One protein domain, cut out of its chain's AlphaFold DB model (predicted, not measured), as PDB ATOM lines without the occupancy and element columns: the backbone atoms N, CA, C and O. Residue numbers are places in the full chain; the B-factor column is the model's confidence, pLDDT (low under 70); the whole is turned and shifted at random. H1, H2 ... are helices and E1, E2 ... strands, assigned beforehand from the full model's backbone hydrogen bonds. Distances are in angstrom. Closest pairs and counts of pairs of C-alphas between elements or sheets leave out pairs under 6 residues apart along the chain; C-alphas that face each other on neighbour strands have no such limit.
ATOM      1  N   GLU A  15       8.665 -15.881  25.105       87.62
ATOM      2  CA  GLU A  15       7.232 -16.133  24.998       87.62
ATOM      3  C   GLU A  15       6.420 -15.099  25.779       87.62
ATOM      4  O   GLU A  15       6.462 -15.059  27.011       87.62
ATOM      5  N   LEU A  16       5.619 -14.291  25.076       87.12
ATOM      6  CA  LEU A  16       4.806 -13.241  25.691       87.12
ATOM      7  C   LEU A  16       3.319 -13.546  25.580       87.12
ATOM      8  O   LEU A  16       2.831 -13.928  24.521       87.12
ATOM      9  N   THR A  17       2.571 -13.345  26.662       86.44
ATOM     10  CA  THR A  17       1.101 -13.346  26.635       86.44
ATOM     11  C   THR A  17       0.589 -11.926  26.763       86.44
ATOM     12  O   THR A  17       0.874 -11.271  27.757       86.44
ATOM     13  N   LEU A  18      -0.177 -11.466  25.779       82.81
ATOM     14  CA  LEU A  18      -0.813 -10.155  25.810       82.81
ATOM     15  C   LEU A  18      -2.240 -10.269  26.341       82.81
ATOM     16  O   LEU A  18      -3.077 -10.963  25.755       82.81
ATOM     17  N   ASP A  19      -2.500  -9.534  27.417       79.00
ATOM     18  CA  ASP A  19      -3.837  -9.231  27.897       79.00
ATOM     19  C   ASP A  19      -4.650  -8.515  26.808       79.00
ATOM     20  O   ASP A  19      -4.143  -7.860  25.895       79.00
ATOM     21  N   THR A  20      -5.954  -8.659  26.908       71.00
ATOM     22  CA  THR A  20      -6.947  -8.160  25.974       71.00
ATOM     23  C   THR A  20      -7.061  -6.645  25.963       71.00
ATOM     24  O   THR A  20      -7.355  -6.050  24.924       71.00
ATOM     25  N   CYS A  21      -6.787  -5.992  27.093       73.00
ATOM     26  CA  CYS A  21      -6.833  -4.539  27.156       73.00
ATOM     27  C   CYS A  21      -5.777  -3.897  26.241       73.00
ATOM     28  O   CYS A  21      -6.043  -2.828  25.694       73.00
ATOM     29  N   CYS A  22      -4.655  -4.582  25.962       77.31
ATOM     30  CA  CYS A  22      -3.573  -4.151  25.067       77.31
ATOM     31  C   CYS A  22      -4.015  -3.825  23.632       77.31
ATOM     32  O   CYS A  22      -3.274  -3.160  22.904       77.31
ATOM     33  N   TYR A  23      -5.223  -4.223  23.225       71.00
ATOM     34  CA  TYR A  23      -5.782  -3.991  21.894       71.00
ATOM     35  C   TYR A  23      -6.641  -2.725  21.839       71.00
ATOM     36  O   TYR A  23      -7.867  -2.778  21.731       71.00
ATOM     37  N   SER A  24      -5.996  -1.560  21.868       72.25
ATOM     38  CA  SER A  24      -6.672  -0.269  21.744       72.25
ATOM     39  C   SER A  24      -6.044   0.588  20.643       72.25
ATOM     40  O   SER A  24      -4.882   0.409  20.285       72.25
ATOM     41  N   LYS A  25      -6.780   1.593  20.148       71.06
ATOM     42  CA  LYS A  25      -6.212   2.593  19.221       71.06
ATOM     43  C   LYS A  25      -4.989   3.310  19.807       71.06
ATOM     44  O   LYS A  25      -4.111   3.715  19.061       71.06
ATOM     45  N   LYS A  26      -4.925   3.465  21.134       79.25
ATOM     46  CA  LYS A  26      -3.816   4.151  21.816       79.25
ATOM     47  C   LYS A  26      -2.522   3.336  21.812       79.25
ATOM     48  O   LYS A  26      -1.454   3.902  21.991       79.25
ATOM     49  N   THR A  27      -2.620   2.022  21.632       81.69
ATOM     50  CA  THR A  27      -1.509   1.069  21.789       81.69
ATOM     51  C   THR A  27      -1.177   0.348  20.487       81.69
ATOM     52  O   THR A  27      -0.341  -0.551  20.464       81.69
ATOM     53  N   GLU A  28      -1.805   0.754  19.382       80.69
ATOM     54  CA  GLU A  28      -1.672   0.105  18.079       80.69
ATOM     55  C   GLU A  28      -0.225   0.101  17.567       80.69
ATOM     56  O   GLU A  28       0.227  -0.908  17.025       80.69
ATOM     57  N   SER A  29       0.517   1.195  17.767       85.38
ATOM     58  CA  SER A  29       1.936   1.278  17.400       85.38
ATOM     59  C   SER A  29       2.786   0.275  18.183       85.38
ATOM     60  O   SER A  29       3.541  -0.478  17.582       85.38
ATOM     61  N   LEU A  30       2.592   0.176  19.500       89.25
ATOM     62  CA  LEU A  30       3.321  -0.765  20.360       89.25
ATOM     63  C   LEU A  30       3.029  -2.226  19.989       89.25
ATOM     64  O   LEU A  30       3.933  -3.054  19.913       89.25
ATOM     65  N   VAL A  31       1.765  -2.551  19.699       84.12
ATOM     66  CA  VAL A  31       1.381  -3.894  19.230       84.12
ATOM     67  C   VAL A  31       1.988  -4.194  17.855       84.12
ATOM     68  O   VAL A  31       2.344  -5.339  17.573       84.12
ATOM     69  N   ARG A  32       2.114  -3.188  16.983       84.44
ATOM     70  CA  ARG A  32       2.785  -3.326  15.684       84.44
ATOM     71  C   ARG A  32       4.273  -3.620  15.855       84.44
ATOM     72  O   ARG A  32       4.768  -4.517  15.180       84.44
ATOM     73  N   ASP A  33       4.937  -2.941  16.783       88.69
ATOM     74  CA  ASP A  33       6.347  -3.183  17.096       88.69
ATOM     75  C   ASP A  33       6.567  -4.601  17.631       88.69
ATOM     76  O   ASP A  33       7.465  -5.299  17.164       88.69
ATOM     77  N   LEU A  34       5.704  -5.083  18.535       87.31
ATOM     78  CA  LEU A  34       5.743  -6.477  18.989       87.31
ATOM     79  C   LEU A  34       5.583  -7.461  17.820       87.31
ATOM     80  O   LEU A  34       6.337  -8.422  17.712       87.31
ATOM     81  N   LYS A  35       4.637  -7.224  16.908       83.69
ATOM     82  CA  LYS A  35       4.452  -8.096  15.733       83.69
ATOM     83  C   LYS A  35       5.656  -8.101  14.804       83.69
ATOM     84  O   LYS A  35       5.927  -9.111  14.164       83.69
ATOM     85  N   GLU A  36       6.354  -6.981  14.698       85.25
ATOM     86  CA  GLU A  36       7.577  -6.912  13.911       85.25
ATOM     87  C   GLU A  36       8.691  -7.750  14.557       85.25
ATOM     88  O   GLU A  36       9.333  -8.541  13.870       85.25
ATOM     89  N   LEU A  37       8.828  -7.701  15.886       85.75
ATOM     90  CA  LEU A  37       9.727  -8.596  16.630       85.75
ATOM     91  C   LEU A  37       9.341 -10.081  16.469       85.75
ATOM     92  O   LEU A  37      10.217 -10.937  16.344       85.75
ATOM     93  N   GLU A  38       8.044 -10.400  16.425       85.25
ATOM     94  CA  GLU A  38       7.548 -11.762  16.169       85.25
ATOM     95  C   GLU A  38       7.912 -12.245  14.757       85.25
ATOM     96  O   GLU A  38       8.401 -13.362  14.592       85.25
ATOM     97  N   LYS A  39       7.747 -11.401  13.729       81.62
ATOM     98  CA  LYS A  39       8.154 -11.725  12.347       81.62
ATOM     99  C   LYS A  39       9.654 -11.957  12.211       81.62
ATOM    100  O   LYS A  39      10.069 -12.784  11.404       81.62
ATOM    101  N   GLN A  40      10.449 -11.242  13.002       83.12
ATOM    102  CA  GLN A  40      11.897 -11.421  13.078       83.12
ATOM    103  C   GLN A  40      12.296 -12.697  13.841       83.12
ATOM    104  O   GLN A  40      13.481 -13.005  13.929       83.12
ATOM    105  N   GLY A  41      11.332 -13.447  14.390       81.75
ATOM    106  CA  GLY A  41      11.578 -14.680  15.138       81.75
ATOM    107  C   GLY A  41      12.171 -14.451  16.529       81.75
ATOM    108  O   GLY A  41      12.687 -15.388  17.132       81.75
ATOM    109  N   LEU A  42      12.116 -13.217  17.039       83.94
ATOM    110  CA  LEU A  42      12.707 -12.847  18.327       83.94
ATOM    111  C   LEU A  42      11.797 -13.199  19.506       83.94
ATOM    112  O   LEU A  42      12.272 -13.474  20.609       83.94
ATOM    113  N   ILE A  43      10.487 -13.194  19.264       85.88
ATOM    114  CA  ILE A  43       9.462 -13.489  20.259       85.88
ATOM    115  C   ILE A  43       8.367 -14.385  19.681       85.88
ATOM    116  O   ILE A  43       8.139 -14.409  18.473       85.88
ATOM    117  N   HIS A  44       7.632 -15.056  20.562       85.06
ATOM    118  CA  HIS A  44       6.325 -15.626  20.264       85.06
ATOM    119  C   HIS A  44       5.243 -14.821  20.978       85.06
ATOM    120  O   HIS A  44       5.258 -14.715  22.210       85.06
ATOM    121  N   LEU A  45       4.282 -14.287  20.218       80.94
ATOM    122  CA  LEU A  45       3.141 -13.580  20.786       80.94
ATOM    123  C   LEU A  45       1.951 -14.520  20.944       80.94
ATOM    124  O   LEU A  45       1.386 -15.065  19.993       80.94
ATOM    125  N   TYR A  46       1.527 -14.667  22.190       77.19
ATOM    126  CA  TYR A  46       0.344 -15.406  22.571       77.19
ATOM    127  C   TYR A  46      -0.774 -14.433  22.919       77.19
ATOM    128  O   TYR A  46      -0.666 -13.606  23.823       77.19
ATOM    129  N   TYR A  47      -1.883 -14.576  22.209       71.25
ATOM    130  CA  TYR A  47      -3.073 -13.762  22.395       71.25
ATOM    131  C   TYR A  47      -4.180 -14.611  23.010       71.25
ATOM    132  O   TYR A  47      -4.317 -15.784  22.644       71.25
ATOM    133  N   GLU A  48      -4.979 -14.063  23.922       64.19
ATOM    134  CA  GLU A  48      -6.229 -14.728  24.292       64.19
ATOM    135  C   GLU A  48      -7.160 -14.752  23.069       64.19
ATOM    136  O   GLU A  48      -7.409 -13.723  22.439       64.19
ATOM    137  N   ARG A  49      -7.673 -15.931  22.706       55.19
ATOM    138  CA  ARG A  49      -8.746 -16.029  21.709       55.19
ATOM    139  C   ARG A  49     -10.044 -15.728  22.411       55.19
ATOM    140  O   ARG A  49     -10.336 -16.424  23.362       55.19
ATOM    141  N   TRP A  50     -10.857 -14.776  21.978       54.62
ATOM    142  CA  TRP A  50     -12.169 -14.655  22.615       54.62
ATOM    143  C   TRP A  50     -13.149 -15.696  22.093       54.62
ATOM    144  O   TRP A  50     -12.990 -16.179  20.968       54.62
ATOM    145  N   SER A  51     -14.158 -16.059  22.889       53.00
ATOM    146  CA  SER A  51     -15.247 -16.863  22.343       53.00
ATOM    147  C   SER A  51     -16.019 -16.054  21.295       53.00
ATOM    148  O   SER A  51     -16.113 -14.826  21.362       53.00
ATOM    149  N   LYS A  52     -16.606 -16.753  20.319       56.19
ATOM    150  CA  LYS A  52     -17.477 -16.132  19.314       56.19
ATOM    151  C   LYS A  52     -18.650 -15.390  19.973       56.19
ATOM    152  O   LYS A  52     -18.962 -14.272  19.593       56.19
ATOM    153  N   THR A  53     -19.206 -15.961  21.038       51.91
ATOM    154  CA  THR A  53     -20.214 -15.312  21.881       51.91
ATOM    155  C   THR A  53     -19.748 -13.957  22.423       51.91
ATOM    156  O   THR A  53     -20.490 -12.980  22.364       51.91
ATOM    157  N   GLU A  54     -18.525 -13.855  22.954       53.34
ATOM    158  CA  GLU A  54     -18.000 -12.575  23.446       53.34
ATOM    159  C   GLU A  54     -17.813 -11.575  22.305       53.34
ATOM    160  O   GLU A  54     -18.227 -10.426  22.441       53.34
ATOM    161  N   MET A  55     -17.280 -12.011  21.157       59.12
ATOM    162  CA  MET A  55     -17.165 -11.174  19.952       59.12
ATOM    163  C   MET A  55     -18.501 -10.544  19.556       59.12
ATOM    164  O   MET A  55     -18.582  -9.342  19.278       59.12
ATOM    165  N   ASP A  56     -19.547 -11.364  19.551       60.41
ATOM    166  CA  ASP A  56     -20.880 -10.964  19.125       60.41
ATOM    167  C   ASP A  56     -21.510  -9.989  20.134       60.41
ATOM    168  O   ASP A  56     -22.118  -8.988  19.729       60.41
ATOM    169  N   ASN A  57     -21.252 -10.195  21.431       55.22
ATOM    170  CA  ASN A  57     -21.792  -9.403  22.537       55.22
ATOM    171  C   ASN A  57     -21.081  -8.066  22.800       55.22
ATOM    172  O   ASN A  57     -21.635  -7.225  23.518       55.22
ATOM    173  N   TRP A  58     -19.905  -7.807  22.216       56.50
ATOM    174  CA  TRP A  58     -19.273  -6.489  22.329       56.50
ATOM    175  C   TRP A  58     -20.126  -5.399  21.670       56.50
ATOM    176  O   TRP A  58     -20.631  -5.555  20.554       56.50
ATOM    177  N   LYS A  59     -20.280  -4.270  22.371       56.34
ATOM    178  CA  LYS A  59     -21.059  -3.101  21.935       56.34
ATOM    179  C   LYS A  59     -20.199  -1.840  22.012       56.34
ATOM    180  O   LYS A  59     -19.300  -1.741  22.842       56.34
ATOM    181  N   GLY A  60     -20.503  -0.867  21.157       57.94
ATOM    182  CA  GLY A  60     -19.865   0.449  21.165       57.94
ATOM    183  C   GLY A  60     -18.820   0.669  20.062       57.94
ATOM    184  O   GLY A  60     -18.507  -0.237  19.287       57.94
ATOM    185  N   PRO A  61     -18.270   1.893  19.979       49.44
ATOM    186  CA  PRO A  61     -17.480   2.361  18.836       49.44
ATOM    187  C   PRO A  61     -16.119   1.665  18.680       49.44
ATOM    188  O   PRO A  61     -15.512   1.733  17.616       49.44
ATOM    189  N   ALA A  62     -15.639   0.970  19.715       52.72
ATOM    190  CA  ALA A  62     -14.394   0.203  19.671       52.72
ATOM    191  C   ALA A  62     -14.546  -1.184  19.010       52.72
ATOM    192  O   ALA A  62     -13.535  -1.789  18.648       52.72
ATOM    193  N   LYS A  63     -15.783  -1.681  18.812       61.28
ATOM    194  CA  LYS A  63     -16.064  -3.039  18.302       61.28
ATOM    195  C   LYS A  63     -15.334  -3.368  16.989       61.28
ATOM    196  O   LYS A  63     -14.715  -4.426  16.941       61.28
ATOM    197  N   PRO A  64     -15.326  -2.511  15.947       60.81
ATOM    198  CA  PRO A  64     -14.655  -2.847  14.689       60.81
ATOM    199  C   PRO A  64     -13.138  -3.011  14.839       60.81
ATOM    200  O   PRO A  64     -12.561  -3.930  14.267       60.81
ATOM    201  N   SER A  65     -12.492  -2.155  15.637       57.44
ATOM    202  CA  SER A  65     -11.049  -2.230  15.897       57.44
ATOM    203  C   SER A  65     -10.690  -3.461  16.728       57.44
ATOM    204  O   SER A  65      -9.711  -4.132  16.419       57.44
ATOM    205  N   ILE A  66     -11.513  -3.792  17.726       56.47
ATOM    206  CA  ILE A  66     -11.367  -5.007  18.532       56.47
ATOM    207  C   ILE A  66     -11.539  -6.246  17.641       56.47
ATOM    208  O   ILE A  66     -10.620  -7.048  17.569       56.47
ATOM    209  N   ILE A  67     -12.616  -6.358  16.854       61.28
ATOM    210  CA  ILE A  67     -12.831  -7.485  15.921       61.28
ATOM    211  C   ILE A  67     -11.698  -7.601  14.891       61.28
ATOM    212  O   ILE A  67     -11.242  -8.705  14.596       61.28
ATOM    213  N   HIS A  68     -11.216  -6.480  14.349       64.50
ATOM    214  CA  HIS A  68     -10.070  -6.481  13.442       64.50
ATOM    215  C   HIS A  68      -8.822  -7.047  14.129       64.50
ATOM    216  O   HIS A  68      -8.198  -7.968  13.604       64.50
ATOM    217  N   LEU A  69      -8.494  -6.554  15.325       56.00
ATOM    218  CA  LEU A  69      -7.360  -7.044  16.105       56.00
ATOM    219  C   LEU A  69      -7.519  -8.534  16.428       56.00
ATOM    220  O   LEU A  69      -6.574  -9.285  16.220       56.00
ATOM    221  N   MET A  70      -8.722  -8.983  16.787       58.19
ATOM    222  CA  MET A  70      -9.055 -10.388  17.046       58.19
ATOM    223  C   MET A  70      -8.878 -11.293  15.827       58.19
ATOM    224  O   MET A  70      -8.351 -12.397  15.938       58.19
ATOM    225  N   ASN A  71      -9.270 -10.833  14.640       58.62
ATOM    226  CA  ASN A  71      -9.048 -11.579  13.403       58.62
ATOM    227  C   ASN A  71      -7.555 -11.672  13.069       58.62
ATOM    228  O   ASN A  71      -7.094 -12.716  12.604       58.62
ATOM    229  N   VAL A  72      -6.780 -10.622  13.356       54.44
ATOM    230  CA  VAL A  72      -5.325 -10.638  13.166       54.44
ATOM    231  C   VAL A  72      -4.631 -11.543  14.200       54.44
ATOM    232  O   VAL A  72      -3.678 -12.230  13.842       54.44
ATOM    233  N   THR A  73      -5.118 -11.611  15.445       48.44
ATOM    234  CA  THR A  73      -4.566 -12.469  16.513       48.44
ATOM    235  C   THR A  73      -5.050 -13.925  16.459       48.44
ATOM    236  O   THR A  73      -4.373 -14.819  16.966       48.44
ATOM    237  N   SER A  74      -6.174 -14.210  15.790       45.00
ATOM    238  CA  SER A  74      -6.741 -15.564  15.640       45.00
ATOM    239  C   SER A  74      -5.826 -16.556  14.904       45.00
ATOM    240  O   SER A  74      -5.986 -17.770  15.055       45.00
ATOM    241  N   LYS A  75      -4.820 -16.061  14.169       49.66
ATOM    242  CA  LYS A  75      -3.786 -16.872  13.508       49.66
ATOM    243  C   LYS A  75      -2.667 -17.342  14.451       49.66
ATOM    244  O   LYS A  75      -1.835 -18.140  14.024       49.66
ATOM    245  N   CYS A  76      -2.645 -16.906  15.715       49.88
ATOM    246  CA  CYS A  76      -1.656 -17.374  16.687       49.88
ATOM    247  C   CYS A  76      -1.952 -18.766  17.239       49.88
ATOM    248  O   CYS A  76      -3.105 -19.173  17.414       49.88
ATOM    249  N   LYS A  77      -0.863 -19.472  17.560       49.97
ATOM    250  CA  LYS A  77      -0.803 -20.833  18.110       49.97
ATOM    251  C   LYS A  77      -1.251 -20.892  19.580       49.97
ATOM    252  O   LYS A  77      -0.498 -21.354  20.434       49.97
ATOM    253  N   ASN A  78      -2.433 -20.370  19.911       52.56
ATOM    254  CA  ASN A  78      -2.897 -20.335  21.295       52.56
ATOM    255  C   ASN A  78      -4.223 -21.072  21.517       52.56
ATOM    256  O   ASN A  78      -5.211 -20.797  20.839       52.56
ATOM    257  N   ASP A  79      -4.242 -21.966  22.514       49.53
ATOM    258  CA  ASP A  79      -5.418 -22.769  22.892       49.53
ATOM    259  C   ASP A  79      -6.304 -22.100  23.965       49.53
ATOM    260  O   ASP A  79      -7.407 -22.578  24.239       49.53
ATOM    261  N   ALA A  80      -5.869 -20.994  24.585       48.09
ATOM    262  CA  ALA A  80      -6.688 -20.287  25.576       48.09
ATOM    263  C   ALA A  80      -7.793 -19.464  24.901       48.09
ATOM    264  O   ALA A  80      -7.531 -18.402  24.336       48.09
ATOM    265  N   CYS A  81      -9.026 -19.970  24.975       51.66
ATOM    266  CA  CYS A  81     -10.241 -19.292  24.515       51.66
ATOM    267  C   CYS A  81     -10.934 -18.597  25.694       51.66
ATOM    268  O   CYS A  81     -11.118 -19.290  26.682       51.66
ATOM    269  N   ALA A  82     -11.345 -17.324  25.639       50.66
ATOM    270  CA  ALA A  82     -12.167 -16.571  26.605       50.66
ATOM    271  C   ALA A  82     -13.449 -17.324  27.013       50.66
ATOM    272  O   ALA A  82     -13.875 -18.261  26.326       50.66
ATOM    273  N   ILE A  83     -13.964 -17.039  28.215       49.19
ATOM    274  CA  ILE A  83     -15.140 -17.735  28.763       49.19
ATOM    275  C   ILE A  83     -16.381 -17.067  28.169       49.19
ATOM    276  O   ILE A  83     -16.597 -15.891  28.446       49.19
ATOM    277  N   PRO A  84     -17.237 -17.793  27.429       48.59
ATOM    278  CA  PRO A  84     -18.512 -17.249  26.983       48.59
ATOM    279  C   PRO A  84     -19.287 -16.651  28.161       48.59
ATOM    280  O   PRO A  84     -19.461 -17.313  29.187       48.59
ATOM    281  N   ALA A  85     -19.783 -15.420  28.000       44.50
ATOM    282  CA  ALA A  85     -20.563 -14.721  29.027       44.50
ATOM    283  C   ALA A  85     -21.749 -15.560  29.553       44.50
ATOM    284  O   ALA A  85     -22.108 -15.467  30.716       44.50
ATOM    285  N   GLU A  86     -22.276 -16.467  28.727       45.47
ATOM    286  CA  GLU A  86     -23.366 -17.415  29.009       45.47
ATOM    287  C   GLU A  86     -23.090 -18.400  30.171       45.47
ATOM    288  O   GLU A  86     -24.000 -19.066  30.662       45.47
ATOM    289  N   ILE A  87     -21.837 -18.507  30.627       52.75
ATOM    290  CA  ILE A  87     -21.393 -19.378  31.733       52.75
ATOM    291  C   ILE A  87     -21.368 -18.611  33.085       52.75
ATOM    292  O   ILE A  87     -20.912 -19.115  34.115       52.75
ATOM    293  N   GLU A  88     -21.909 -17.387  33.095       47.09
ATOM    294  CA  GLU A  88     -21.870 -16.364  34.153       47.09
ATOM    295  C   GLU A  88     -22.083 -16.885  35.588       47.09
ATOM    296  O   GLU A  88     -21.339 -16.501  36.499       47.09
ATOM    297  N   GLY A  89     -23.027 -17.813  35.790       47.94
ATOM    298  CA  GLY A  89     -23.450 -18.296  37.111       47.94
ATOM    299  C   GLY A  89     -23.034 -19.720  37.498       47.94
ATOM    300  O   GLY A  89     -23.246 -20.106  38.643       47.94
ATOM    301  N   ASP A  90     -22.438 -20.506  36.596       57.56
ATOM    302  CA  ASP A  90     -22.200 -21.936  36.840       57.56
ATOM    303  C   ASP A  90     -20.706 -22.242  36.984       57.56
ATOM    304  O   ASP A  90     -19.955 -22.331  36.008       57.56
ATOM    305  N   ILE A  91     -20.264 -22.408  38.232       55.66
ATOM    306  CA  ILE A  91     -18.870 -22.725  38.549       55.66
ATOM    307  C   ILE A  91     -18.410 -24.034  37.891       55.66
ATOM    308  O   ILE A  91     -17.245 -24.129  37.509       55.66
ATOM    309  N   ASN A  92     -19.304 -25.004  37.675       56.00
ATOM    310  CA  ASN A  92     -18.965 -26.273  37.029       56.00
ATOM    311  C   ASN A  92     -18.643 -26.065  35.548       56.00
ATOM    312  O   ASN A  92     -17.615 -26.545  35.074       56.00
ATOM    313  N   LYS A  93     -19.420 -25.238  34.845       60.66
ATOM    314  CA  LYS A  93     -19.128 -24.857  33.452       60.66
ATOM    315  C   LYS A  93     -17.866 -23.996  33.321       60.66
ATOM    316  O   LYS A  93     -17.152 -24.081  32.318       60.66
ATOM    317  N   LYS A  94     -17.532 -23.194  34.341       60.09
ATOM    318  CA  LYS A  94     -16.240 -22.483  34.397       60.09
ATOM    319  C   LYS A  94     -15.069 -23.472  34.495       60.09
ATOM    320  O   LYS A  94     -14.073 -23.310  33.786       60.09
ATOM    321  N   TRP A  95     -15.214 -24.536  35.290       61.00
ATOM    322  CA  TRP A  95     -14.234 -25.626  35.371       61.00
ATOM    323  C   TRP A  95     -14.123 -26.426  34.071       61.00
ATOM    324  O   TRP A  95     -13.009 -26.705  33.636       61.00
ATOM    325  N   GLU A  96     -15.232 -26.721  33.392       62.81
ATOM    326  CA  GLU A  96     -15.218 -27.380  32.077       62.81
ATOM    327  C   GLU A  96     -14.403 -26.597  31.038       62.81
ATOM    328  O   GLU A  96     -13.741 -27.182  30.180       62.81
ATOM    329  N   HIS A  97     -14.393 -25.264  31.125       62.22
ATOM    330  CA  HIS A  97     -13.550 -24.431  30.270       62.22
ATOM    331  C   HIS A  97     -12.065 -24.495  30.626       62.22
ATOM    332  O   HIS A  97     -11.233 -24.483  29.718       62.22
ATOM    333  N   LEU A  98     -11.722 -24.598  31.910       61.94
ATOM    334  CA  LEU A  98     -10.345 -24.840  32.340       61.94
ATOM    335  C   LEU A  98      -9.861 -26.219  31.879       61.94
ATOM    336  O   LEU A  98      -8.728 -26.345  31.426       61.94
ATOM    337  N   GLU A  99     -10.722 -27.239  31.892       63.16
ATOM    338  CA  GLU A  99     -10.351 -28.589  31.456       63.16
ATOM    339  C   GLU A  99      -9.946 -28.673  29.976       63.16
ATOM    340  O   GLU A  99      -9.129 -29.526  29.622       63.16
ATOM    341  N   LYS A 100     -10.399 -27.733  29.133       65.12
ATOM    342  CA  LYS A 100     -10.001 -27.634  27.714       65.12
ATOM    343  C   LYS A 100      -8.515 -27.306  27.516       65.12
ATOM    344  O   LYS A 100      -7.996 -27.522  26.421       65.12
ATOM    345  N   ILE A 101      -7.818 -26.827  28.551       65.25
ATOM    346  CA  ILE A 101      -6.365 -26.636  28.544       65.25
ATOM    347  C   ILE A 101      -5.691 -28.012  28.434       65.25
ATOM    348  O   ILE A 101      -5.665 -28.790  29.388       65.25
ATOM    349  N   ARG A 102      -5.168 -28.346  27.253       66.06
ATOM    350  CA  ARG A 102      -4.514 -29.638  27.000       66.06
ATOM    351  C   ARG A 102      -3.091 -29.662  27.560       66.06
ATOM    352  O   ARG A 102      -2.418 -28.635  27.602       66.06
ATOM    353  N   GLY A 103      -2.623 -30.855  27.923       69.56
ATOM    354  CA  GLY A 103      -1.243 -31.090  28.366       69.56
ATOM    355  C   GLY A 103      -0.999 -30.947  29.870       69.56
ATOM    356  O   GLY A 103       0.140 -31.093  30.287       69.56
ATOM    357  N   PHE A 104      -2.043 -30.712  30.673       78.94
ATOM    358  CA  PHE A 104      -1.955 -30.597  32.134       78.94
ATOM    359  C   PHE A 104      -3.043 -31.423  32.816       78.94
ATOM    360  O   PHE A 104      -4.119 -31.638  32.243       78.94
ATOM    361  N   SER A 105      -2.790 -31.848  34.055       83.75
ATOM    362  CA  SER A 105      -3.788 -32.568  34.853       83.75
ATOM    363  C   SER A 105      -4.870 -31.625  35.390       83.75
ATOM    364  O   SER A 105      -4.616 -30.453  35.663       83.75
ATOM    365  N   SER A 106      -6.083 -32.135  35.608       81.81
ATOM    366  CA  SER A 106      -7.170 -31.373  36.244       81.81
ATOM    367  C   SER A 106      -6.782 -30.838  37.625       81.81
ATOM    368  O   SER A 106      -7.164 -29.731  37.999       81.81
ATOM    369  N   LYS A 107      -5.988 -31.608  38.385       86.50
ATOM    370  CA  LYS A 107      -5.480 -31.204  39.702       86.50
ATOM    371  C   LYS A 107      -4.589 -29.965  39.593       86.50
ATOM    372  O   LYS A 107      -4.832 -28.983  40.285       86.50
ATOM    373  N   GLU A 108      -3.616 -30.001  38.690       84.62
ATOM    374  CA  GLU A 108      -2.663 -28.910  38.467       84.62
ATOM    375  C   GLU A 108      -3.361 -27.634  37.978       84.62
ATOM    376  O   GLU A 108      -3.150 -26.555  38.529       84.62
ATOM    377  N   LYS A 109      -4.290 -27.765  37.019       82.00
ATOM    378  CA  LYS A 109      -5.110 -26.640  36.542       82.00
ATOM    379  C   LYS A 109      -5.884 -25.984  37.683       82.00
ATOM    380  O   LYS A 109      -5.870 -24.761  37.812       82.00
ATOM    381  N   LYS A 110      -6.562 -26.792  38.510       82.81
ATOM    382  CA  LYS A 110      -7.354 -26.308  39.649       82.81
ATOM    383  C   LYS A 110      -6.487 -25.617  40.688       82.81
ATOM    384  O   LYS A 110      -6.888 -24.572  41.195       82.81
ATOM    385  N   GLU A 111      -5.320 -26.174  40.992       89.25
ATOM    386  CA  GLU A 111      -4.397 -25.606  41.971       89.25
ATOM    387  C   GLU A 111      -3.898 -24.222  41.540       89.25
ATOM    388  O   GLU A 111      -4.112 -23.246  42.262       89.25
ATOM    389  N   ILE A 112      -3.315 -24.120  40.340       89.25
ATOM    390  CA  ILE A 112      -2.775 -22.856  39.818       89.25
ATOM    391  C   ILE A 112      -3.883 -21.812  39.686       89.25
ATOM    392  O   ILE A 112      -3.739 -20.690  40.169       89.25
ATOM    393  N   PHE A 113      -5.022 -22.187  39.099       86.62
ATOM    394  CA  PHE A 113      -6.148 -21.272  38.950       86.62
ATOM    395  C   PHE A 113      -6.658 -20.758  40.302       86.62
ATOM    396  O   PHE A 113      -6.904 -19.563  40.460       86.62
ATOM    397  N   THR A 114      -6.782 -21.638  41.300       84.62
ATOM    398  CA  THR A 114      -7.241 -21.256  42.643       84.62
ATOM    399  C   THR A 114      -6.281 -20.270  43.300       84.62
ATOM    400  O   THR A 114      -6.737 -19.282  43.875       84.62
ATOM    401  N   LYS A 115      -4.967 -20.510  43.203       90.31
ATOM    402  CA  LYS A 115      -3.932 -19.608  43.732       90.31
ATOM    403  C   LYS A 115      -4.010 -18.230  43.079       90.31
ATOM    404  O   LYS A 115      -4.154 -17.230  43.779       90.31
ATOM    405  N   VAL A 116      -4.017 -18.186  41.746       89.00
ATOM    406  CA  VAL A 116      -4.121 -16.934  40.988       89.00
ATOM    407  C   VAL A 116      -5.399 -16.175  41.344       89.00
ATOM    408  O   VAL A 116      -5.339 -14.996  41.690       89.00
ATOM    409  N   ASN A 117      -6.555 -16.847  41.300       84.44
ATOM    410  CA  ASN A 117      -7.846 -16.215  41.554       84.44
ATOM    411  C   ASN A 117      -7.926 -15.645  42.978       84.44
ATOM    412  O   ASN A 117      -8.404 -14.529  43.145       84.44
ATOM    413  N   LYS A 118      -7.409 -16.352  43.995       85.19
ATOM    414  CA  LYS A 118      -7.341 -15.833  45.374       85.19
ATOM    415  C   LYS A 118      -6.540 -14.536  45.477       85.19
ATOM    416  O   LYS A 118      -6.913 -13.660  46.252       85.19
ATOM    417  N   ILE A 119      -5.453 -14.411  44.717       85.88
ATOM    418  CA  ILE A 119      -4.616 -13.212  44.753       85.88
ATOM    419  C   ILE A 119      -5.335 -12.064  44.042       85.88
ATOM    420  O   ILE A 119      -5.580 -11.017  44.643       85.88
ATOM    421  N   ILE A 120      -5.741 -12.242  42.785       82.31
ATOM    422  CA  ILE A 120      -6.226 -11.111  41.980       82.31
ATOM    423  C   ILE A 120      -7.680 -10.710  42.258       82.31
ATOM    424  O   ILE A 120      -8.061  -9.583  41.947       82.31
ATOM    425  N   ASN A 121      -8.479 -11.583  42.879       77.75
ATOM    426  CA  ASN A 121      -9.904 -11.373  43.145       77.75
ATOM    427  C   ASN A 121     -10.141 -11.138  44.656       77.75
ATOM    428  O   ASN A 121     -10.329 -12.098  45.405       77.75
ATOM    429  N   PRO A 122     -10.063  -9.884  45.154       67.00
ATOM    430  CA  PRO A 122     -10.315  -9.591  46.564       67.00
ATOM    431  C   PRO A 122     -11.790  -9.814  46.931       67.00
ATOM    432  O   PRO A 122     -12.682  -9.694  46.090       67.00
ATOM    433  N   ALA A 123     -12.054 -10.094  48.209       63.59
ATOM    434  CA  ALA A 123     -13.415 -10.193  48.731       63.59
ATOM    435  C   ALA A 123     -14.200  -8.883  48.506       63.59
ATOM    436  O   ALA A 123     -13.639  -7.793  48.616       63.59
ATOM    437  N   GLY A 124     -15.501  -8.993  48.214       59.78
ATOM    438  CA  GLY A 124     -16.408  -7.841  48.093       59.78
ATOM    439  C   GLY A 124     -16.578  -7.254  46.686       59.78
ATOM    440  O   GLY A 124     -17.205  -6.207  46.552       59.78
ATOM    441  N   LEU A 125     -16.059  -7.899  45.635       63.69
ATOM    442  CA  LEU A 125     -16.390  -7.528  44.254       63.69
ATOM    443  C   LEU A 125     -17.820  -7.961  43.891       63.69
ATOM    444  O   LEU A 125     -18.257  -9.045  44.267       63.69
ATOM    445  N   ASP A 126     -18.538  -7.127  43.140       58.66
ATOM    446  CA  ASP A 126     -19.894  -7.394  42.657       58.66
ATOM    447  C   ASP A 126     -19.908  -7.928  41.211       58.66
ATOM    448  O   ASP A 126     -18.909  -7.857  40.485       58.66
ATOM    449  N   GLY A 127     -21.057  -8.491  40.808       62.16
ATOM    450  CA  GLY A 127     -21.318  -9.234  39.564       62.16
ATOM    451  C   GLY A 127     -20.311  -9.032  38.426       62.16
ATOM    452  O   GLY A 127     -19.429  -9.865  38.221       62.16
ATOM    453  N   LYS A 128     -20.404  -7.912  37.694       59.88
ATOM    454  CA  LYS A 128     -19.602  -7.669  36.478       59.88
ATOM    455  C   LYS A 128     -18.096  -7.539  36.737       59.88
ATOM    456  O   LYS A 128     -17.295  -7.967  35.908       59.88
ATOM    457  N   LYS A 129     -17.686  -6.969  37.876       63.66
ATOM    458  CA  LYS A 129     -16.261  -6.843  38.229       63.66
ATOM    459  C   LYS A 129     -15.663  -8.195  38.608       63.66
ATOM    460  O   LYS A 129     -14.538  -8.489  38.207       63.66
ATOM    461  N   MET A 130     -16.426  -9.034  39.309       65.25
ATOM    462  CA  MET A 130     -16.011 -10.397  39.648       65.25
ATOM    463  C   MET A 130     -15.810 -11.267  38.394       65.25
ATOM    464  O   MET A 130     -14.885 -12.077  38.353       65.25
ATOM    465  N   LEU A 131     -16.630 -11.074  37.354       62.75
ATOM    466  CA  LEU A 131     -16.516 -11.802  36.083       62.75
ATOM    467  C   LEU A 131     -15.234 -11.473  35.324       62.75
ATOM    468  O   LEU A 131     -14.497 -12.388  34.959       62.75
ATOM    469  N   ASN A 132     -14.946 -10.183  35.144       65.62
ATOM    470  CA  ASN A 132     -13.714  -9.746  34.487       65.62
ATOM    471  C   ASN A 132     -12.488 -10.326  35.209       65.62
ATOM    472  O   ASN A 132     -11.601 -10.883  34.570       65.62
ATOM    473  N   LYS A 133     -12.500 -10.326  36.548       73.94
ATOM    474  CA  LYS A 133     -11.409 -10.888  37.355       73.94
ATOM    475  C   LYS A 133     -11.257 -12.403  37.226       73.94
ATOM    476  O   LYS A 133     -10.144 -12.908  37.321       73.94
ATOM    477  N   TYR A 134     -12.335 -13.142  36.976       72.12
ATOM    478  CA  TYR A 134     -12.243 -14.577  36.697       72.12
ATOM    479  C   TYR A 134     -11.611 -14.848  35.318       72.12
ATOM    480  O   TYR A 134     -10.821 -15.784  35.172       72.12
ATOM    481  N   GLY A 135     -11.927 -14.012  34.321       72.19
ATOM    482  CA  GLY A 135     -11.259 -14.008  33.016       72.19
ATOM    483  C   GLY A 135      -9.759 -13.750  33.158       72.19
ATOM    484  O   GLY A 135      -8.956 -14.602  32.768       72.19
ATOM    485  N   ASP A 136      -9.399 -12.655  33.832       77.81
ATOM    486  CA  ASP A 136      -8.018 -12.270  34.153       77.81
ATOM    487  C   ASP A 136      -7.245 -13.430  34.815       77.81
ATOM    488  O   ASP A 136      -6.145 -13.796  34.386       77.81
ATOM    489  N   ALA A 137      -7.854 -14.077  35.821       80.88
ATOM    490  CA  ALA A 137      -7.229 -15.154  36.595       80.88
ATOM    491  C   ALA A 137      -6.879 -16.355  35.726       80.88
ATOM    492  O   ALA A 137      -5.865 -17.022  35.921       80.88
ATOM    493  N   ARG A 138      -7.727 -16.640  34.746       77.62
ATOM    494  CA  ARG A 138      -7.558 -17.783  33.868       77.62
ATOM    495  C   ARG A 138      -6.480 -17.553  32.824       77.62
ATOM    496  O   ARG A 138      -5.703 -18.471  32.568       77.62
ATOM    497  N   ILE A 139      -6.436 -16.366  32.215       78.19
ATOM    498  CA  ILE A 139      -5.390 -16.031  31.239       78.19
ATOM    499  C   ILE A 139      -4.028 -16.141  31.925       78.19
ATOM    500  O   ILE A 139      -3.114 -16.773  31.392       78.19
ATOM    501  N   LEU A 140      -3.931 -15.606  33.142       86.00
ATOM    502  CA  LEU A 140      -2.710 -15.665  33.927       86.00
ATOM    503  C   LEU A 140      -2.367 -17.094  34.376       86.00
ATOM    504  O   LEU A 140      -1.226 -17.520  34.228       86.00
ATOM    505  N   ALA A 141      -3.346 -17.879  34.834       86.31
ATOM    506  CA  ALA A 141      -3.132 -19.289  35.166       86.31
ATOM    507  C   ALA A 141      -2.624 -20.089  33.958       86.31
ATOM    508  O   ALA A 141      -1.723 -20.912  34.086       86.31
ATOM    509  N   TYR A 142      -3.160 -19.824  32.768       82.31
ATOM    510  CA  TYR A 142      -2.717 -20.492  31.554       82.31
ATOM    511  C   TYR A 142      -1.318 -20.055  31.109       82.31
ATOM    512  O   TYR A 142      -0.528 -20.890  30.667       82.31
ATOM    513  N   HIS A 143      -0.991 -18.770  31.260       86.38
ATOM    514  CA  HIS A 143       0.364 -18.259  31.069       86.38
ATOM    515  C   HIS A 143       1.368 -18.996  31.976       86.38
ATOM    516  O   HIS A 143       2.380 -19.495  31.480       86.38
ATOM    517  N   ILE A 144       1.041 -19.133  33.267       89.12
ATOM    518  CA  ILE A 144       1.867 -19.826  34.267       89.12
ATOM    519  C   ILE A 144       2.017 -21.313  33.927       89.12
ATOM    520  O   ILE A 144       3.138 -21.810  33.880       89.12
ATOM    521  N   LEU A 145       0.915 -22.014  33.636       85.44
ATOM    522  CA  LEU A 145       0.940 -23.439  33.273       85.44
ATOM    523  C   LEU A 145       1.828 -23.688  32.050       85.44
ATOM    524  O   LEU A 145       2.611 -24.631  32.019       85.44
ATOM    525  N   ARG A 146       1.762 -22.810  31.045       82.88
ATOM    526  CA  ARG A 146       2.610 -22.892  29.848       82.88
ATOM    527  C   ARG A 146       4.064 -22.475  30.082       82.88
ATOM    528  O   ARG A 146       4.850 -22.603  29.151       82.88
ATOM    529  N   ASN A 147       4.422 -22.015  31.284       84.62
ATOM    530  CA  ASN A 147       5.765 -21.555  31.643       84.62
ATOM    531  C   ASN A 147       6.310 -20.518  30.642       84.62
ATOM    532  O   ASN A 147       7.459 -20.595  30.202       84.62
ATOM    533  N   ARG A 148       5.444 -19.572  30.264       85.12
ATOM    534  CA  ARG A 148       5.797 -18.450  29.392       85.12
ATOM    535  C   ARG A 148       6.589 -17.404  30.165       85.12
ATOM    536  O   ARG A 148       6.508 -17.347  31.388       85.12
ATOM    537  N   ASP A 149       7.340 -16.584  29.442       88.69
ATOM    538  CA  ASP A 149       8.314 -15.683  30.052       88.69
ATOM    539  C   ASP A 149       7.669 -14.405  30.600       88.69
ATOM    540  O   ASP A 149       7.967 -14.010  31.724       88.69
ATOM    541  N   ILE A 150       6.803 -13.747  29.816       90.69
ATOM    542  CA  ILE A 150       6.268 -12.420  30.170       90.69
ATOM    543  C   ILE A 150       4.753 -12.346  29.956       90.69
ATOM    544  O   ILE A 150       4.235 -12.640  28.874       90.69
ATOM    545  N   PHE A 151       4.023 -11.936  30.988       90.25
ATOM    546  CA  PHE A 151       2.624 -11.537  30.910       90.25
ATOM    547  C   PHE A 151       2.538 -10.015  30.768       90.25
ATOM    548  O   PHE A 151       3.094  -9.278  31.579       90.25
ATOM    549  N   VAL A 152       1.842  -9.537  29.740       89.12
ATOM    550  CA  VAL A 152       1.805  -8.121  29.363       89.12
ATOM    551  C   VAL A 152       0.387  -7.569  29.489       89.12
ATOM    552  O   VAL A 152      -0.527  -8.090  28.850       89.12
ATOM    553  N   THR A 153       0.212  -6.485  30.246       88.19
ATOM    554  CA  THR A 153      -1.063  -5.756  30.406       88.19
ATOM    555  C   THR A 153      -0.897  -4.258  30.114       88.19
ATOM    556  O   THR A 153       0.225  -3.782  29.984       88.19
ATOM    557  N   LEU A 154      -1.981  -3.486  29.983       81.81
ATOM    558  CA  LEU A 154      -1.905  -2.016  29.885       81.81
ATOM    559  C   LEU A 154      -1.992  -1.296  31.215       81.81
ATOM    560  O   LEU A 154      -1.654  -0.116  31.280       81.81
ATOM    561  N   ASP A 155      -2.514  -1.961  32.234       77.12
ATOM    562  CA  ASP A 155      -2.843  -1.309  33.488       77.12
ATOM    563  C   ASP A 155      -2.744  -2.326  34.619       77.12
ATOM    564  O   ASP A 155      -3.677  -3.080  34.902       77.12
ATOM    565  N   GLU A 156      -1.583  -2.354  35.275       76.88
ATOM    566  CA  GLU A 156      -1.356  -3.235  36.417       76.88
ATOM    567  C   GLU A 156      -2.300  -2.928  37.582       76.88
ATOM    568  O   GLU A 156      -2.670  -3.838  38.321       76.88
ATOM    569  N   ILE A 157      -2.746  -1.680  37.738       73.06
ATOM    570  CA  ILE A 157      -3.663  -1.300  38.816       73.06
ATOM    571  C   ILE A 157      -5.056  -1.844  38.511       73.06
ATOM    572  O   ILE A 157      -5.667  -2.482  39.369       73.06
ATOM    573  N   ALA A 158      -5.557  -1.656  37.290       67.12
ATOM    574  CA  ALA A 158      -6.849  -2.204  36.891       67.12
ATOM    575  C   ALA A 158      -6.840  -3.740  36.868       67.12
ATOM    576  O   ALA A 158      -7.851  -4.367  37.205       67.12
ATOM    577  N   PHE A 159      -5.713  -4.361  36.505       69.62
ATOM    578  CA  PHE A 159      -5.593  -5.813  36.419       69.62
ATOM    579  C   PHE A 159      -5.363  -6.466  37.792       69.62
ATOM    580  O   PHE A 159      -6.110  -7.365  38.185       69.62
ATOM    581  N   PHE A 160      -4.400  -5.991  38.575       66.19
ATOM    582  CA  PHE A 160      -3.980  -6.635  39.822       66.19
ATOM    583  C   PHE A 160      -4.540  -5.965  41.081       66.19
ATOM    584  O   PHE A 160      -4.655  -6.634  42.105       66.19
ATOM    585  N   HIS A 161      -4.990  -4.707  41.017       66.81
ATOM    586  CA  HIS A 161      -5.114  -3.805  42.175       66.81
ATOM    587  C   HIS A 161      -3.747  -3.563  42.850       66.81
ATOM    588  O   HIS A 161      -2.835  -4.387  42.759       66.81
ATOM    589  N   ASN A 162      -3.586  -2.418  43.524       70.12
ATOM    590  CA  ASN A 162      -2.297  -1.969  44.073       70.12
ATOM    591  C   ASN A 162      -1.527  -3.084  44.815       70.12
ATOM    592  O   ASN A 162      -2.002  -3.611  45.820       70.12
ATOM    593  N   GLY A 163      -0.328  -3.411  44.319       66.50
ATOM    594  CA  GLY A 163       0.653  -4.281  44.982       66.50
ATOM    595  C   GLY A 163       0.495  -5.793  44.785       66.50
ATOM    596  O   GLY A 163       1.316  -6.546  45.308       66.50
ATOM    597  N   LYS A 164      -0.515  -6.279  44.047       79.88
ATOM    598  CA  LYS A 164      -0.735  -7.735  43.918       79.88
ATOM    599  C   LYS A 164       0.083  -8.431  42.829       79.88
ATOM    600  O   LYS A 164       0.219  -9.651  42.876       79.88
ATOM    601  N   ASN A 165       0.637  -7.683  41.878       81.75
ATOM    602  CA  ASN A 165       1.623  -8.193  40.919       81.75
ATOM    603  C   ASN A 165       2.835  -8.792  41.651       81.75
ATOM    604  O   ASN A 165       3.231  -9.913  41.353       81.75
ATOM    605  N   ARG A 166       3.339  -8.113  42.690       85.94
ATOM    606  CA  ARG A 166       4.446  -8.610  43.517       85.94
ATOM    607  C   ARG A 166       4.110  -9.929  44.217       85.94
ATOM    608  O   ARG A 166       4.911 -10.850  44.177       85.94
ATOM    609  N   ILE A 167       2.912 -10.045  44.794       88.12
ATOM    610  CA  ILE A 167       2.451 -11.283  45.453       88.12
ATOM    611  C   ILE A 167       2.387 -12.443  44.447       88.12
ATOM    612  O   ILE A 167       2.760 -13.568  44.767       88.12
ATOM    613  N   LEU A 168       1.931 -12.180  43.218       88.56
ATOM    614  CA  LEU A 168       1.916 -13.186  42.153       88.56
ATOM    615  C   LEU A 168       3.319 -13.609  41.723       88.56
ATOM    616  O   LEU A 168       3.538 -14.795  41.507       88.56
ATOM    617  N   GLU A 169       4.252 -12.670  41.580       90.19
ATOM    618  CA  GLU A 169       5.639 -12.991  41.231       90.19
ATOM    619  C   GLU A 169       6.370 -13.714  42.376       90.19
ATOM    620  O   GLU A 169       7.224 -14.555  42.113       90.19
ATOM    621  N   GLU A 170       6.011 -13.455  43.637       91.19
ATOM    622  CA  GLU A 170       6.505 -14.205  44.800       91.19
ATOM    623  C   GLU A 170       5.956 -15.647  44.821       91.19
ATOM    624  O   GLU A 170       6.721 -16.591  45.022       91.19
ATOM    625  N   GLU A 171       4.658 -15.840  44.549       92.69
ATOM    626  CA  GLU A 171       4.029 -17.173  44.457       92.69
ATOM    627  C   GLU A 171       4.505 -17.958  43.219       92.69
ATOM    628  O   GLU A 171       4.624 -19.185  43.253       92.69
ATOM    629  N   PHE A 172       4.800 -17.257  42.122       91.75
ATOM    630  CA  PHE A 172       5.250 -17.827  40.855       91.75
ATOM    631  C   PHE A 172       6.553 -17.151  40.395       91.75
ATOM    632  O   PHE A 172       6.517 -16.310  39.502       91.75
ATOM    633  N   PRO A 173       7.734 -17.555  40.902       89.12
ATOM    634  CA  PRO A 173       9.005 -16.840  40.673       89.12
ATOM    635  C   PRO A 173       9.438 -16.676  39.209       89.12
ATOM    636  O   PRO A 173      10.249 -15.804  38.877       89.12
ATOM    637  N   ARG A 174       8.922 -17.535  38.323       86.19
ATOM    638  CA  ARG A 174       9.162 -17.473  36.874       86.19
ATOM    639  C   ARG A 174       8.244 -16.498  36.145       86.19
ATOM    640  O   ARG A 174       8.574 -16.108  35.033       86.19
ATOM    641  N   LEU A 175       7.122 -16.118  36.749       88.88
ATOM    642  CA  LEU A 175       6.214 -15.128  36.196       88.88
ATOM    643  C   LEU A 175       6.912 -13.769  36.170       88.88
ATOM    644  O   LEU A 175       7.501 -13.342  37.168       88.88
ATOM    645  N   LYS A 176       6.826 -13.091  35.029       90.25
ATOM    646  CA  LYS A 176       7.155 -11.674  34.903       90.25
ATOM    647  C   LYS A 176       5.947 -10.944  34.365       90.25
ATOM    648  O   LYS A 176       5.441 -11.291  33.300       90.25
ATOM    649  N   ILE A 177       5.489  -9.943  35.099       90.44
ATOM    650  CA  ILE A 177       4.416  -9.055  34.665       90.44
ATOM    651  C   ILE A 177       5.051  -7.755  34.173       90.44
ATOM    652  O   ILE A 177       5.994  -7.236  34.777       90.44
ATOM    653  N   ARG A 178       4.580  -7.257  33.030       91.00
ATOM    654  CA  ARG A 178       5.038  -5.999  32.435       91.00
ATOM    655  C   ARG A 178       3.874  -5.190  31.886       91.00
ATOM    656  O   ARG A 178       2.892  -5.742  31.383       91.00
ATOM    657  N   MET A 179       4.030  -3.873  31.898       91.75
ATOM    658  CA  MET A 179       3.151  -2.973  31.164       91.75
ATOM    659  C   MET A 179       3.537  -2.906  29.684       91.75
ATOM    660  O   MET A 179       4.718  -2.875  29.342       91.75
ATOM    661  N   LEU A 180       2.550  -2.823  28.791       90.94
ATOM    662  CA  LEU A 180       2.792  -2.526  27.384       90.94
ATOM    663  C   LEU A 180       3.136  -1.039  27.221       90.94
ATOM    664  O   LEU A 180       2.260  -0.177  27.175       90.94
ATOM    665  N   ASN A 181       4.430  -0.759  27.112       93.06
ATOM    666  CA  ASN A 181       5.001   0.565  26.896       93.06
ATOM    667  C   ASN A 181       6.311   0.452  26.082       93.06
ATOM    668  O   ASN A 181       6.740  -0.645  25.728       93.06
ATOM    669  N   ASN A 182       6.957   1.582  25.776       92.81
ATOM    670  CA  ASN A 182       8.234   1.584  25.045       92.81
ATOM    671  C   ASN A 182       9.377   0.914  25.826       92.81
ATOM    672  O   ASN A 182      10.291   0.371  25.208       92.81
ATOM    673  N   GLU A 183       9.335   0.946  27.159       94.25
ATOM    674  CA  GLU A 183      10.355   0.322  28.010       94.25
ATOM    675  C   GLU A 183      10.361  -1.193  27.814       94.25
ATOM    676  O   GLU A 183      11.416  -1.750  27.538       94.25
ATOM    677  N   LEU A 184       9.189  -1.838  27.814       94.06
ATOM    678  CA  LEU A 184       9.050  -3.262  27.501       94.06
ATOM    679  C   LEU A 184       9.601  -3.598  26.108       94.06
ATOM    680  O   LEU A 184      10.312  -4.586  25.937       94.06
ATOM    681  N   ILE A 185       9.280  -2.789  25.091       92.94
ATOM    682  CA  ILE A 185       9.780  -3.021  23.725       92.94
ATOM    683  C   ILE A 185      11.312  -2.962  23.691       92.94
ATOM    684  O   ILE A 185      11.948  -3.772  23.012       92.94
ATOM    685  N   ASN A 186      11.907  -2.016  24.417       92.31
ATOM    686  CA  ASN A 186      13.357  -1.884  24.514       92.31
ATOM    687  C   ASN A 186      13.980  -3.035  25.318       92.31
ATOM    688  O   ASN A 186      14.952  -3.613  24.836       92.31
ATOM    689  N   GLU A 187      13.380  -3.439  26.444       90.31
ATOM    690  CA  GLU A 187      13.793  -4.600  27.254       90.31
ATOM    691  C   GLU A 187      13.884  -5.857  26.372       90.31
ATOM    692  O   GLU A 187      14.927  -6.507  26.313       90.31
ATOM    693  N   ILE A 188      12.850  -6.145  25.573       89.69
ATOM    694  CA  ILE A 188      12.837  -7.294  24.650       89.69
ATOM    695  C   ILE A 188      13.956  -7.189  23.600       89.69
ATOM    696  O   ILE A 188      14.649  -8.172  23.312       89.69
ATOM    697  N   LYS A 189      14.156  -6.005  23.009       88.62
ATOM    698  CA  LYS A 189      15.222  -5.774  22.016       88.62
ATOM    699  C   LYS A 189      16.617  -5.961  22.617       88.62
ATOM    700  O   LYS A 189      17.522  -6.410  21.921       88.62
ATOM    701  N   GLU A 190      16.814  -5.620  23.883       87.75
ATOM    702  CA  GLU A 190      18.087  -5.809  24.581       87.75
ATOM    703  C   GLU A 190      18.324  -7.274  24.949       87.75
ATOM    704  O   GLU A 190      19.381  -7.814  24.620       87.75
ATOM    705  N   MET A 191      17.318  -7.946  25.523       83.31
ATOM    706  CA  MET A 191      17.371  -9.382  25.833       83.31
ATOM    707  C   MET A 191      17.726 -10.208  24.594       83.31
ATOM    708  O   MET A 191      18.529 -11.139  24.650       83.31
ATOM    709  N   THR A 192      17.152  -9.839  23.450       78.38
ATOM    710  CA  THR A 192      17.396 -10.531  22.184       78.38
ATOM    711  C   THR A 192      18.773 -10.212  21.608       78.38
ATOM    712  O   THR A 192      19.423 -11.130  21.132       78.38
ATOM    713  N   LYS A 193      19.294  -8.982  21.723       73.69
ATOM    714  CA  LYS A 193      20.671  -8.640  21.301       73.69
ATOM    715  C   LYS A 193      21.755  -9.353  22.115       73.69
ATOM    716  O   LYS A 193      22.764  -9.758  21.538       73.69
ATOM    717  N   SER A 194      21.576  -9.506  23.427       58.41
ATOM    718  CA  SER A 194      22.552 -10.200  24.284       58.41
ATOM    719  C   SER A 194      22.690 -11.675  23.897       58.41
ATOM    720  O   SER A 194      23.804 -12.160  23.719       58.41
ATOM    721  N   ASN A 195      21.571 -12.336  23.576       56.62
ATOM    722  CA  ASN A 195      21.566 -13.716  23.083       56.62
ATOM    723  C   ASN A 195      22.340 -13.902  21.760       56.62
ATOM    724  O   ASN A 195      22.791 -15.008  21.464       56.62
ATOM    725  N   PHE A 196      22.506 -12.854  20.945       54.34
ATOM    726  CA  PHE A 196      23.330 -12.917  19.729       54.34
ATOM    727  C   PHE A 196      24.827 -12.842  20.043       54.34
ATOM    728  O   PHE A 196      25.618 -13.492  19.366       54.34
ATOM    729  N   ARG A 197      25.229 -12.049  21.045       54.16
ATOM    730  CA  ARG A 197      26.645 -11.864  21.402       54.16
ATOM    731  C   ARG A 197      27.228 -13.093  22.089       54.16
ATOM    732  O   ARG A 197      28.350 -13.472  21.769       54.16
ATOM    733  N   ASP A 198      26.462 -13.738  22.960       51.56
ATOM    734  CA  ASP A 198      26.944 -14.912  23.698       51.56
ATOM    735  C   ASP A 198      27.123 -16.135  22.780       51.56
ATOM    736  O   ASP A 198      28.058 -16.911  22.954       51.56
ATOM    737  N   ASN A 199      26.306 -16.248  21.726       50.16
ATOM    738  CA  ASN A 199      26.422 -17.298  20.705       50.16
ATOM    739  C   ASN A 199      27.556 -17.069  19.686       50.16
ATOM    740  O   ASN A 199      27.897 -17.991  18.956       50.16
ATOM    741  N   LEU A 200      28.113 -15.856  19.590       49.38
ATOM    742  CA  LEU A 200      29.272 -15.566  18.731       49.38
ATOM    743  C   LEU A 200      30.609 -15.793  19.450       49.38
ATOM    744  O   LEU A 200      31.641 -15.895  18.793       49.38
ATOM    745  N   ASN A 201      30.581 -15.853  20.783       47.03
ATOM    746  CA  ASN A 201      31.753 -16.036  21.639       47.03
ATOM    747  C   ASN A 201      31.820 -17.436  22.287       47.03
ATOM    748  O   ASN A 201      32.715 -17.671  23.098       47.03
ATOM    749  N   SER A 202      30.875 -18.327  21.955       43.25
ATOM    750  CA  SER A 202      30.829 -19.741  22.369       43.25
ATOM    751  C   SER A 202      31.205 -20.647  21.203       43.25
ATOM    752  O   SER A 202      31.884 -21.665  21.449       43.25
TER     753      SER A 202
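Overview. This is residues 15 to 202 of the 202 residues of an uncharacterized protein of Candidatus Woesearchaeota archaeon CG10_big_fil_rev_8_21_14_0_10_44_13 (UniProt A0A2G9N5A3). A small, strongly turning sheet of four strands stands in the middle, with H1 and H9 side by side on one side of it and the crossed helices H5 and H6 on the other. The end of H9 and the tail after it, residues 194 to 202, stick out as an arm, while H2 and H3 form a looser part that follows E2 by a tight link and leads on to H4 by a long one, residues 74 to 90. The printed part has 188 residues, with nine named helices and four named strands in the order E1 H1 E2 H2 H3 H4 H5 H6 E3 H7 H8 E4 H9. The sheet runs E2 E1 E3 E4, all parallel; the class is mixed, helices and strands. The whole is compact, with a radius of gyration of the C-alphas of 17.0 A and spans of 56 by 38 by 33 A.

Along the chain. Find C-alpha 15 at (7.232, -16.133, 24.998), where E1, residues 15 to 18, begins. Next come H1, 28 to 39, 16.4 A long, E2, 43 to 47, 12.7 A, H2, 52 to 57, H3, 63 to 73, 15.0 A, and H4, 91 to 99. Look at C-alpha 106 at (-7.170, -31.373, 36.244) for the start of H5, 106 to 120, 21.1 A; H6, 127 to 145, follows with 27.1 A. Then read E3, 150 to 153, H7, 156 to 160, H8, 164 to 171, E4, 177 to 179, and H9, 182 to 198, 25.0 A, ending at (26.944, -14.912, 23.698).

Arrangement. In the sheet, N 16 and O 44 of E1 and E2 are 2.9 A apart, N 152 and O 17 of E3 and E1 2.8 A, and N 178 and O 151 of E4 and E3 2.9 A, each within hydrogen-bond range. E1, H1, E2 and E3, H7, H8, E4 are strand-helix-strand units, parallel neighbour strands with helices between, each with a right-handed crossover. H1 is on the sheet at a height of 6.9 A, over none of its strands. H1 with residues 30 to 34 touches H9 at a shallow tilt of 16 degrees, the same way; the C-alphas of Leu 34 and Ile 185 are closest, 7.1 A. H6, H7, H8 and H9 only graze the sheet, H7 and H8 only just, with 5 pairs of C-alphas within 10 A each. H5 is the hub: it touches H6 at a steep tilt of 54 degrees, closest at the C-alphas of Asn 117 and Ala 137, 5.1 A. With residues 116 to 120 it touches H8, C-alphas 120 and 164 being closest at 6.7 A. With residues 106 to 109 it only just touches H4, with 3 pairs of C-alphas within 8 A; C-alphas 99 and 106 are closest at 6.4 A. H2 and H3 are close but not clearly touching, C-alphas 55 and 67 being closest at 7.0 A. Every O i to N i+4 pair is within hydrogen-bond range in H1 to H8; in H9 12 of 13 are.

Size, cuts and confidence. Look to the C-alphas of Gly 89 and Asn 201 for the two farthest apart, 57.4 A. The printed part has no cut, and its one long link is H3 to H4, residues 74 to 90. Mean pLDDT of the printed part is 72.4; it is under 70 at residues 48 to 103, 122 to 132, 158 to 161, 163 and 194 to 202.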